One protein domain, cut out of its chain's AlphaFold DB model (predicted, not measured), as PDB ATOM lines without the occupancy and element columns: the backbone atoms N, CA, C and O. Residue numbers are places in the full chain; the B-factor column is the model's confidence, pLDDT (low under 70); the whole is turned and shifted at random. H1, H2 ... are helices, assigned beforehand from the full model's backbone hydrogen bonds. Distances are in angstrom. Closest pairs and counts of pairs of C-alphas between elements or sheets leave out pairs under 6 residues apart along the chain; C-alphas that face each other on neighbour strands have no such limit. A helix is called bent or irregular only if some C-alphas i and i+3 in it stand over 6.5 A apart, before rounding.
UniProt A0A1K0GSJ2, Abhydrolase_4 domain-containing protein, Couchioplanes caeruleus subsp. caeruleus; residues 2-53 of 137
ATOM      1  N   TRP A   2     196.765 217.704 229.556       33.56
ATOM      2  CA  TRP A   2     196.228 217.221 228.288       33.56
ATOM      3  C   TRP A   2     194.884 216.593 228.618       33.56
ATOM      4  O   TRP A   2     194.806 215.881 229.620       33.56
ATOM      5  N   PHE A   3     193.844 216.925 227.855       43.59
ATOM      6  CA  PHE A   3     192.471 216.483 228.084       43.59
ATOM      7  C   PHE A   3     192.393 214.966 228.275       43.59
ATOM      8  O   PHE A   3     192.373 214.197 227.325       43.59
ATOM      9  N   THR A   4     192.346 214.530 229.526       51.03
ATOM     10  CA  THR A   4     191.839 213.217 229.905       51.03
ATOM     11  C   THR A   4     190.515 213.488 230.587       51.03
ATOM     12  O   THR A   4     190.502 213.968 231.721       51.03
ATOM     13  N   GLY A   5     189.407 213.267 229.887       52.16
ATOM     14  CA  GLY A   5     188.102 213.624 230.440       52.16
ATOM     15  C   GLY A   5     186.925 213.582 229.480       52.16
ATOM     16  O   GLY A   5     185.813 213.739 229.963       52.16
ATOM     17  N   GLN A   6     187.121 213.344 228.180       58.25
ATOM     18  CA  GLN A   6     186.005 213.195 227.244       58.25
ATOM     19  C   GLN A   6     185.509 211.744 227.194       58.25
ATOM     20  O   GLN A   6     186.257 210.797 227.455       58.25
ATOM     21  N   SER A   7     184.228 211.559 226.877       52.91
ATOM     22  CA  SER A   7     183.627 210.234 226.708       52.91
ATOM     23  C   SER A   7     184.353 209.458 225.605       52.91
ATOM     24  O   SER A   7     184.400 209.896 224.463       52.91
ATOM     25  N   GLY A   8     184.925 208.301 225.953       55.66
ATOM     26  CA  GLY A   8     185.741 207.484 225.045       55.66
ATOM     27  C   GLY A   8     187.248 207.585 225.297       55.66
ATOM     28  O   GLY A   8     187.969 206.640 224.975       55.66
ATOM     29  N   ASP A   9     187.716 208.640 225.968       62.88
ATOM     30  CA  ASP A   9     189.088 208.719 226.468       62.88
ATOM     31  C   ASP A   9     189.263 207.885 227.741       62.88
ATOM     32  O   ASP A   9     188.313 207.510 228.437       62.88
ATOM     33  N   ARG A  10     190.519 207.601 228.095       64.81
ATOM     34  CA  ARG A  10     190.842 206.911 229.346       64.81
ATOM     35  C   ARG A  10     190.547 207.825 230.546       64.81
ATOM     36  O   ARG A  10     191.420 208.572 230.985       64.81
ATOM     37  N   SER A  11     189.346 207.726 231.111       67.06
ATOM     38  CA  SER A  11     188.965 208.367 232.377       67.06
ATOM     39  C   SER A  11     189.221 207.433 233.573       67.06
ATOM     40  O   SER A  11     189.078 206.211 233.482       67.06
ATOM     41  N   SER A  12     189.645 207.981 234.721       68.88
ATOM     42  CA  SER A  12     189.830 207.167 235.929       68.88
ATOM     43  C   SER A  12     188.491 206.918 236.625       68.88
ATOM     44  O   SER A  12     187.836 207.851 237.091       68.88
ATOM     45  N   LYS A  13     188.116 205.641 236.766       79.44
ATOM     46  CA  LYS A  13     186.967 205.232 237.591       79.44
ATOM     47  C   LYS A  13     187.227 205.448 239.095       79.44
ATOM     48  O   LYS A  13     186.283 205.635 239.854       79.44
ATOM     49  N   SER A  14     188.492 205.506 239.528       87.62
ATOM     50  CA  SER A  14     188.869 205.714 240.935       87.62
ATOM     51  C   SER A  14     188.510 207.124 241.418       87.62
ATOM     52  O   SER A  14     189.016 208.120 240.899       87.62
ATOM     53  N   TRP A  15     187.657 207.198 242.444       88.31
ATOM     54  CA  TRP A  15     187.247 208.458 243.070       88.31
ATOM     55  C   TRP A  15     188.422 209.206 243.701       88.31
ATOM     56  O   TRP A  15     188.630 210.380 243.410       88.31
ATOM     57  N   SER A  16     189.236 208.515 244.504       92.06
ATOM     58  CA  SER A  16     190.371 209.124 245.208       92.06
ATOM     59  C   SER A  16     191.409 209.700 244.244       92.06
ATOM     60  O   SER A  16     191.964 210.771 244.491       92.06
ATOM     61  N   LYS A  17     191.648 209.029 243.107       90.56
ATOM     62  CA  LYS A  17     192.513 209.554 242.046       90.56
ATOM     63  C   LYS A  17     191.919 210.805 241.408       90.56
ATOM     64  O   LYS A  17     192.609 211.815 241.339       90.56
ATOM     65  N   TRP A  18     190.653 210.750 240.999       90.19
ATOM     66  CA  TRP A  18     189.977 211.889 240.381       90.19
ATOM     67  C   TRP A  18     189.932 213.110 241.309       90.19
ATOM     68  O   TRP A  18     190.284 214.209 240.890       90.19
ATOM     69  N   GLN A  19     189.582 212.931 242.582       93.50
ATOM     70  CA  GLN A  19     189.513 214.024 243.552       93.50
ATOM     71  C   GLN A  19     190.889 214.662 243.789       93.50
ATOM     72  O   GLN A  19     191.023 215.884 243.744       93.50
ATOM     73  N   ARG A  20     191.931 213.847 243.998       94.81
ATOM     74  CA  ARG A  20     193.301 214.339 244.201       94.81
ATOM     75  C   ARG A  20     193.830 215.086 242.977       94.81
ATOM     76  O   ARG A  20     194.477 216.119 243.132       94.81
ATOM     77  N   ASP A  21     193.587 214.566 241.777       93.44
ATOM     78  CA  ASP A  21     194.058 215.190 240.541       93.44
ATOM     79  C   ASP A  21     193.348 216.543 240.309       93.44
ATOM     80  O   ASP A  21     193.997 217.508 239.904       93.44
ATOM     81  N   ASN A  22     192.067 216.670 240.677       94.31
ATOM     82  CA  ASN A  22     191.361 217.956 240.662       94.31
ATOM     83  C   ASN A  22     191.882 218.936 241.722       94.31
ATOM     84  O   ASN A  22     192.135 220.087 241.386       94.31
ATOM     85  N   TRP A  23     192.151 218.510 242.961       96.88
ATOM     86  CA  TRP A  23     192.759 219.397 243.971       96.88
ATOM     87  C   TRP A  23     194.142 219.918 243.562       96.88
ATOM     88  O   TRP A  23     194.465 221.081 243.800       96.88
ATOM     89  N   ARG A  24     194.950 219.093 242.883       95.94
ATOM     90  CA  ARG A  24     196.236 219.531 242.312       95.94
ATOM     91  C   ARG A  24     196.057 220.603 241.237       95.94
ATOM     92  O   ARG A  24     196.858 221.532 241.169       95.94
ATOM     93  N   THR A  25     195.025 220.481 240.404       93.88
ATOM     94  CA  THR A  25     194.689 221.488 239.385       93.88
ATOM     95  C   THR A  25     194.133 222.764 240.018       93.88
ATOM     96  O   THR A  25     194.517 223.859 239.606       93.88
ATOM     97  N   TYR A  26     193.318 222.640 241.069       95.81
ATOM     98  CA  TYR A  26     192.725 223.767 241.791       95.81
ATOM     99  C   TYR A  26     193.787 224.730 242.329       95.81
ATOM    100  O   TYR A  26     193.617 225.939 242.215       95.81
ATOM    101  N   GLY A  27     194.926 224.214 242.804       96.94
ATOM    102  CA  GLY A  27     196.053 225.046 243.243       96.94
ATOM    103  C   GLY A  27     196.636 225.971 242.163       96.94
ATOM    104  O   GLY A  27     197.349 226.909 242.498       96.94
ATOM    105  N   LYS A  28     196.343 225.732 240.876       93.31
ATOM    106  CA  LYS A  28     196.775 226.571 239.742       93.31
ATOM    107  C   LYS A  28     195.626 227.324 239.073       93.31
ATOM    108  O   LYS A  28     195.836 228.420 238.570       93.31
ATOM    109  N   ALA A  29     194.439 226.723 239.022       93.50
ATOM    110  CA  ALA A  29     193.285 227.244 238.294       93.50
ATOM    111  C   ALA A  29     192.010 227.211 239.163       93.50
ATOM    112  O   ALA A  29     191.045 226.517 238.818       93.50
ATOM    113  N   PRO A  30     191.980 227.933 240.299       95.38
ATOM    114  CA  PRO A  30     190.927 227.790 241.306       95.38
ATOM    115  C   PRO A  30     189.542 228.180 240.781       95.38
ATOM    116  O   PRO A  30     188.555 227.536 241.124       95.38
ATOM    117  N   PHE A  31     189.480 229.181 239.896       94.38
ATOM    118  CA  PHE A  31     188.232 229.676 239.316       94.38
ATOM    119  C   PHE A  31     187.481 228.605 238.505       94.38
ATOM    120  O   PHE A  31     186.278 228.435 238.673       94.38
ATOM    121  N   ILE A  32     188.181 227.856 237.647       93.25
ATOM    122  CA  ILE A  32     187.538 226.981 236.651       93.25
ATOM    123  C   ILE A  32     187.569 225.492 237.018       93.25
ATOM    124  O   ILE A  32     186.758 224.722 236.506       93.25
ATOM    125  N   THR A  33     188.478 225.064 237.904       94.62
ATOM    126  CA  THR A  33     188.761 223.633 238.132       94.62
ATOM    127  C   THR A  33     187.516 222.826 238.476       94.62
ATOM    128  O   THR A  33     187.222 221.849 237.795       94.62
ATOM    129  N   TRP A  34     186.770 223.212 239.516       94.75
ATOM    130  CA  TRP A  34     185.638 222.402 239.975       94.75
ATOM    131  C   TRP A  34     184.444 222.464 239.027       94.75
ATOM    132  O   TRP A  34     183.781 221.449 238.829       94.75
ATOM    133  N   ASN A  35     184.211 223.606 238.379       94.75
ATOM    134  CA  ASN A  35     183.192 223.706 237.339       94.75
ATOM    135  C   ASN A  35     183.496 222.743 236.176       94.75
ATOM    136  O   ASN A  35     182.642 221.943 235.796       94.75
ATOM    137  N   ASN A  36     184.741 222.732 235.690       91.38
ATOM    138  CA  ASN A  36     185.170 221.818 234.634       91.38
ATOM    139  C   ASN A  36     185.157 220.345 235.086       91.38
ATOM    140  O   ASN A  36     184.776 219.460 234.317       91.38
ATOM    141  N   ALA A  37     185.530 220.074 236.340       92.81
ATOM    142  CA  ALA A  37     185.521 218.733 236.913       92.81
ATOM    143  C   ALA A  37     184.110 218.133 236.918       92.81
ATOM    144  O   ALA A  37     183.926 216.993 236.490       92.81
ATOM    145  N   TRP A  38     183.115 218.903 237.366       92.25
ATOM    146  CA  TRP A  38     181.723 218.460 237.401       92.25
ATOM    147  C   TRP A  38     181.098 218.377 236.012       92.25
ATOM    148  O   TRP A  38     180.395 217.406 235.737       92.25
ATOM    149  N   TYR A  39     181.432 219.305 235.112       90.31
ATOM    150  CA  TYR A  39     181.020 219.241 233.707       90.31
ATOM    151  C   TYR A  39     181.442 217.919 233.036       90.31
ATOM    152  O   TYR A  39     180.648 217.287 232.344       90.31
ATOM    153  N   ASN A  40     182.663 217.443 233.308       88.88
ATOM    154  CA  ASN A  40     183.198 216.190 232.758       88.88
ATOM    155  C   ASN A  40     182.932 214.949 233.637       88.88
ATOM    156  O   ASN A  40     183.341 213.837 233.288       88.88
ATOM    157  N   ALA A  41     182.266 215.090 234.789       89.06
ATOM    158  CA  ALA A  41     182.025 213.978 235.710       89.06
ATOM    159  C   ALA A  41     181.264 212.787 235.085       89.06
ATOM    160  O   ALA A  41     181.633 211.648 235.399       89.06
ATOM    161  N   PRO A  42     180.286 212.974 234.169       88.44
ATOM    162  CA  PRO A  42     179.607 211.858 233.504       88.44
ATOM    163  C   PRO A  42     180.562 210.897 232.777       88.44
ATOM    164  O   PRO A  42     180.336 209.685 232.771       88.44
ATOM    165  N   CYS A  43     181.691 211.390 232.258       86.00
ATOM    166  CA  CYS A  43     182.700 210.581 231.566       86.00
ATOM    167  C   CYS A  43     183.353 209.533 232.481       86.00
ATOM    168  O   CYS A  43     183.870 208.515 232.009       86.00
ATOM    169  N   ARG A  44     183.318 209.734 233.807       86.62
ATOM    170  CA  ARG A  44     183.756 208.716 234.771       86.62
ATOM    171  C   ARG A  44     182.823 207.529 234.801       86.62
ATOM    172  O   ARG A  44     183.300 206.427 235.010       86.62
ATOM    173  N   ASN A  45     181.532 207.706 234.567       83.50
ATOM    174  CA  ASN A  45     180.557 206.624 234.671       83.50
ATOM    175  C   ASN A  45     180.050 206.170 233.298       83.50
ATOM    176  O   ASN A  45     179.241 205.254 233.225       83.50
ATOM    177  N   TRP A  46     180.595 206.745 232.220       87.31
ATOM    178  CA  TRP A  46     180.281 206.359 230.851       87.31
ATOM    179  C   TRP A  46     180.449 204.848 230.642       87.31
ATOM    180  O   TRP A  46     181.483 204.275 231.015       87.31
ATOM    181  N   GLY A  47     179.406 204.218 230.093       84.62
ATOM    182  CA  GLY A  47     179.284 202.760 229.973       84.62
ATOM    183  C   GLY A  47     180.054 202.156 228.798       84.62
ATOM    184  O   GLY A  47     180.321 200.956 228.793       84.62
ATOM    185  N   ALA A  48     180.456 202.970 227.816       86.38
ATOM    186  CA  ALA A  48     181.294 202.491 226.724       86.38
ATOM    187  C   ALA A  48     182.721 202.199 227.214       86.38
ATOM    188  O   ALA A  48     183.270 202.904 228.066       86.38
ATOM    189  N   LYS A  49     183.345 201.163 226.642       83.94
ATOM    190  CA  LYS A  49     184.756 200.860 226.902       83.94
ATOM    191  C   LYS A  49     185.625 202.019 226.388       83.94
ATOM    192  O   LYS A  49     185.405 202.457 225.259       83.94
ATOM    193  N   PRO A  50     186.607 202.505 227.168       83.38
ATOM    194  CA  PRO A  50     187.511 203.544 226.695       83.38
ATOM    195  C   PRO A  50     188.321 203.032 225.500       83.38
ATOM    196  O   PRO A  50     188.760 201.876 225.477       83.38
ATOM    197  N   GLY A  51     188.535 203.905 224.520       83.75
ATOM    198  CA  GLY A  51     189.375 203.627 223.365       83.75
ATOM    199  C   GLY A  51     190.846 203.460 223.749       83.75
ATOM    200  O   GLY A  51     191.308 203.883 224.817       83.75
ATOM    201  N   LYS A  52     191.620 202.838 222.856       85.56
ATOM    202  CA  LYS A  52     193.083 202.850 222.955       85.56
ATOM    203  C   LYS A  52     193.585 204.190 222.403       85.56
ATOM    204  O   LYS A  52     193.213 204.521 221.278       85.56
ATOM    205  N   PRO A  53     194.423 204.945 223.143       85.94
ATOM    206  CA  PRO A  53     195.027 206.164 222.614       85.94
ATOM    207  C   PRO A  53     195.726 205.894 221.281       85.94
ATOM    208  O   PRO A  53     196.516 204.954 221.171       85.94
TER     209      PRO A  53
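What this domain is: This is residues 2 to 53 of the 137 residues of the protein "Abhydrolase_4 domain-containing protein" of Couchioplanes caeruleus subsp. caeruleus (UniProt A0A1K0GSJ2). Two helices, H1 and H2, make a V whose point is the turn of residues 27 to 32, and the one-turn helix H3 follows at the far end of H2. The unnamed stretch of residues 2 to 14 leads by loops to the beginning of H1 across the open end of the V, and residues 46 to 53 form a tail after H3. The printed part has 52 residues with three named helices, in the order H1, H2, H3, and no named strand; the class is all helix, though under half of the residues, 23 of the 52, are in named elements. The whole is compact, with a radius of gyration of the C-alphas of 11.1 A, and its outline is elongated, spanning 31 by 18 by 18 A.

How they stand to each other: H1, residues 15 to 26, is the longest helix. It touches H2, residues 33 to 39, with its residues 22 to 26 alone. The closest C-alphas of the two are those of Tyr 26 and Thr 33, 5.4 A apart. Their lines stand at a steep tilt of 47 degrees, and they run opposite ways. Their centres are 11.0 A apart. H3, residues 42 to 45, touches no helix: H2 and H3 meet only through their link, and H1 and H3 are apart. In H1 and H2 every pair of O i and N i+4 is within hydrogen-bond range. H3 is too short for such a pair, and its one pair of O i and N i+3 is within range.

Where its parts are: H1 has 12 residues, Trp 15 to Tyr 26, and measures 16.3 A from first to last C-alpha. It begins with C-alpha 15 at (187.247, 208.458, 243.070) and ends with C-alpha 26 at (192.725, 223.767, 241.791). H2 has 7 residues, Thr 33 to Tyr 39, and measures 9.9 A. H3 has 4 residues, Pro 42 to Asn 45, and measures 5.4 A, ending with C-alpha 45 at (180.557, 206.624, 234.671). No helix is bent or irregular.

The domain as a whole: The two C-alphas farthest apart are those of Phe 31 and Lys 52, 31.8 A. The first and last printed C-alphas, of Trp 2 and Pro 53, are 12.5 A apart. The printed part has no cut. The link from H1 to H2, with 6 residues, is short, and the link from H2 to H3, with 2 residues, is tight. The C-alphas of residues 2 to 14 lie 4 to 12 A from the mean of all C-alphas. The mean pLDDT of the printed part is 83.0; the model's confidence is low, under 70, in the 11 residues 2 to 12.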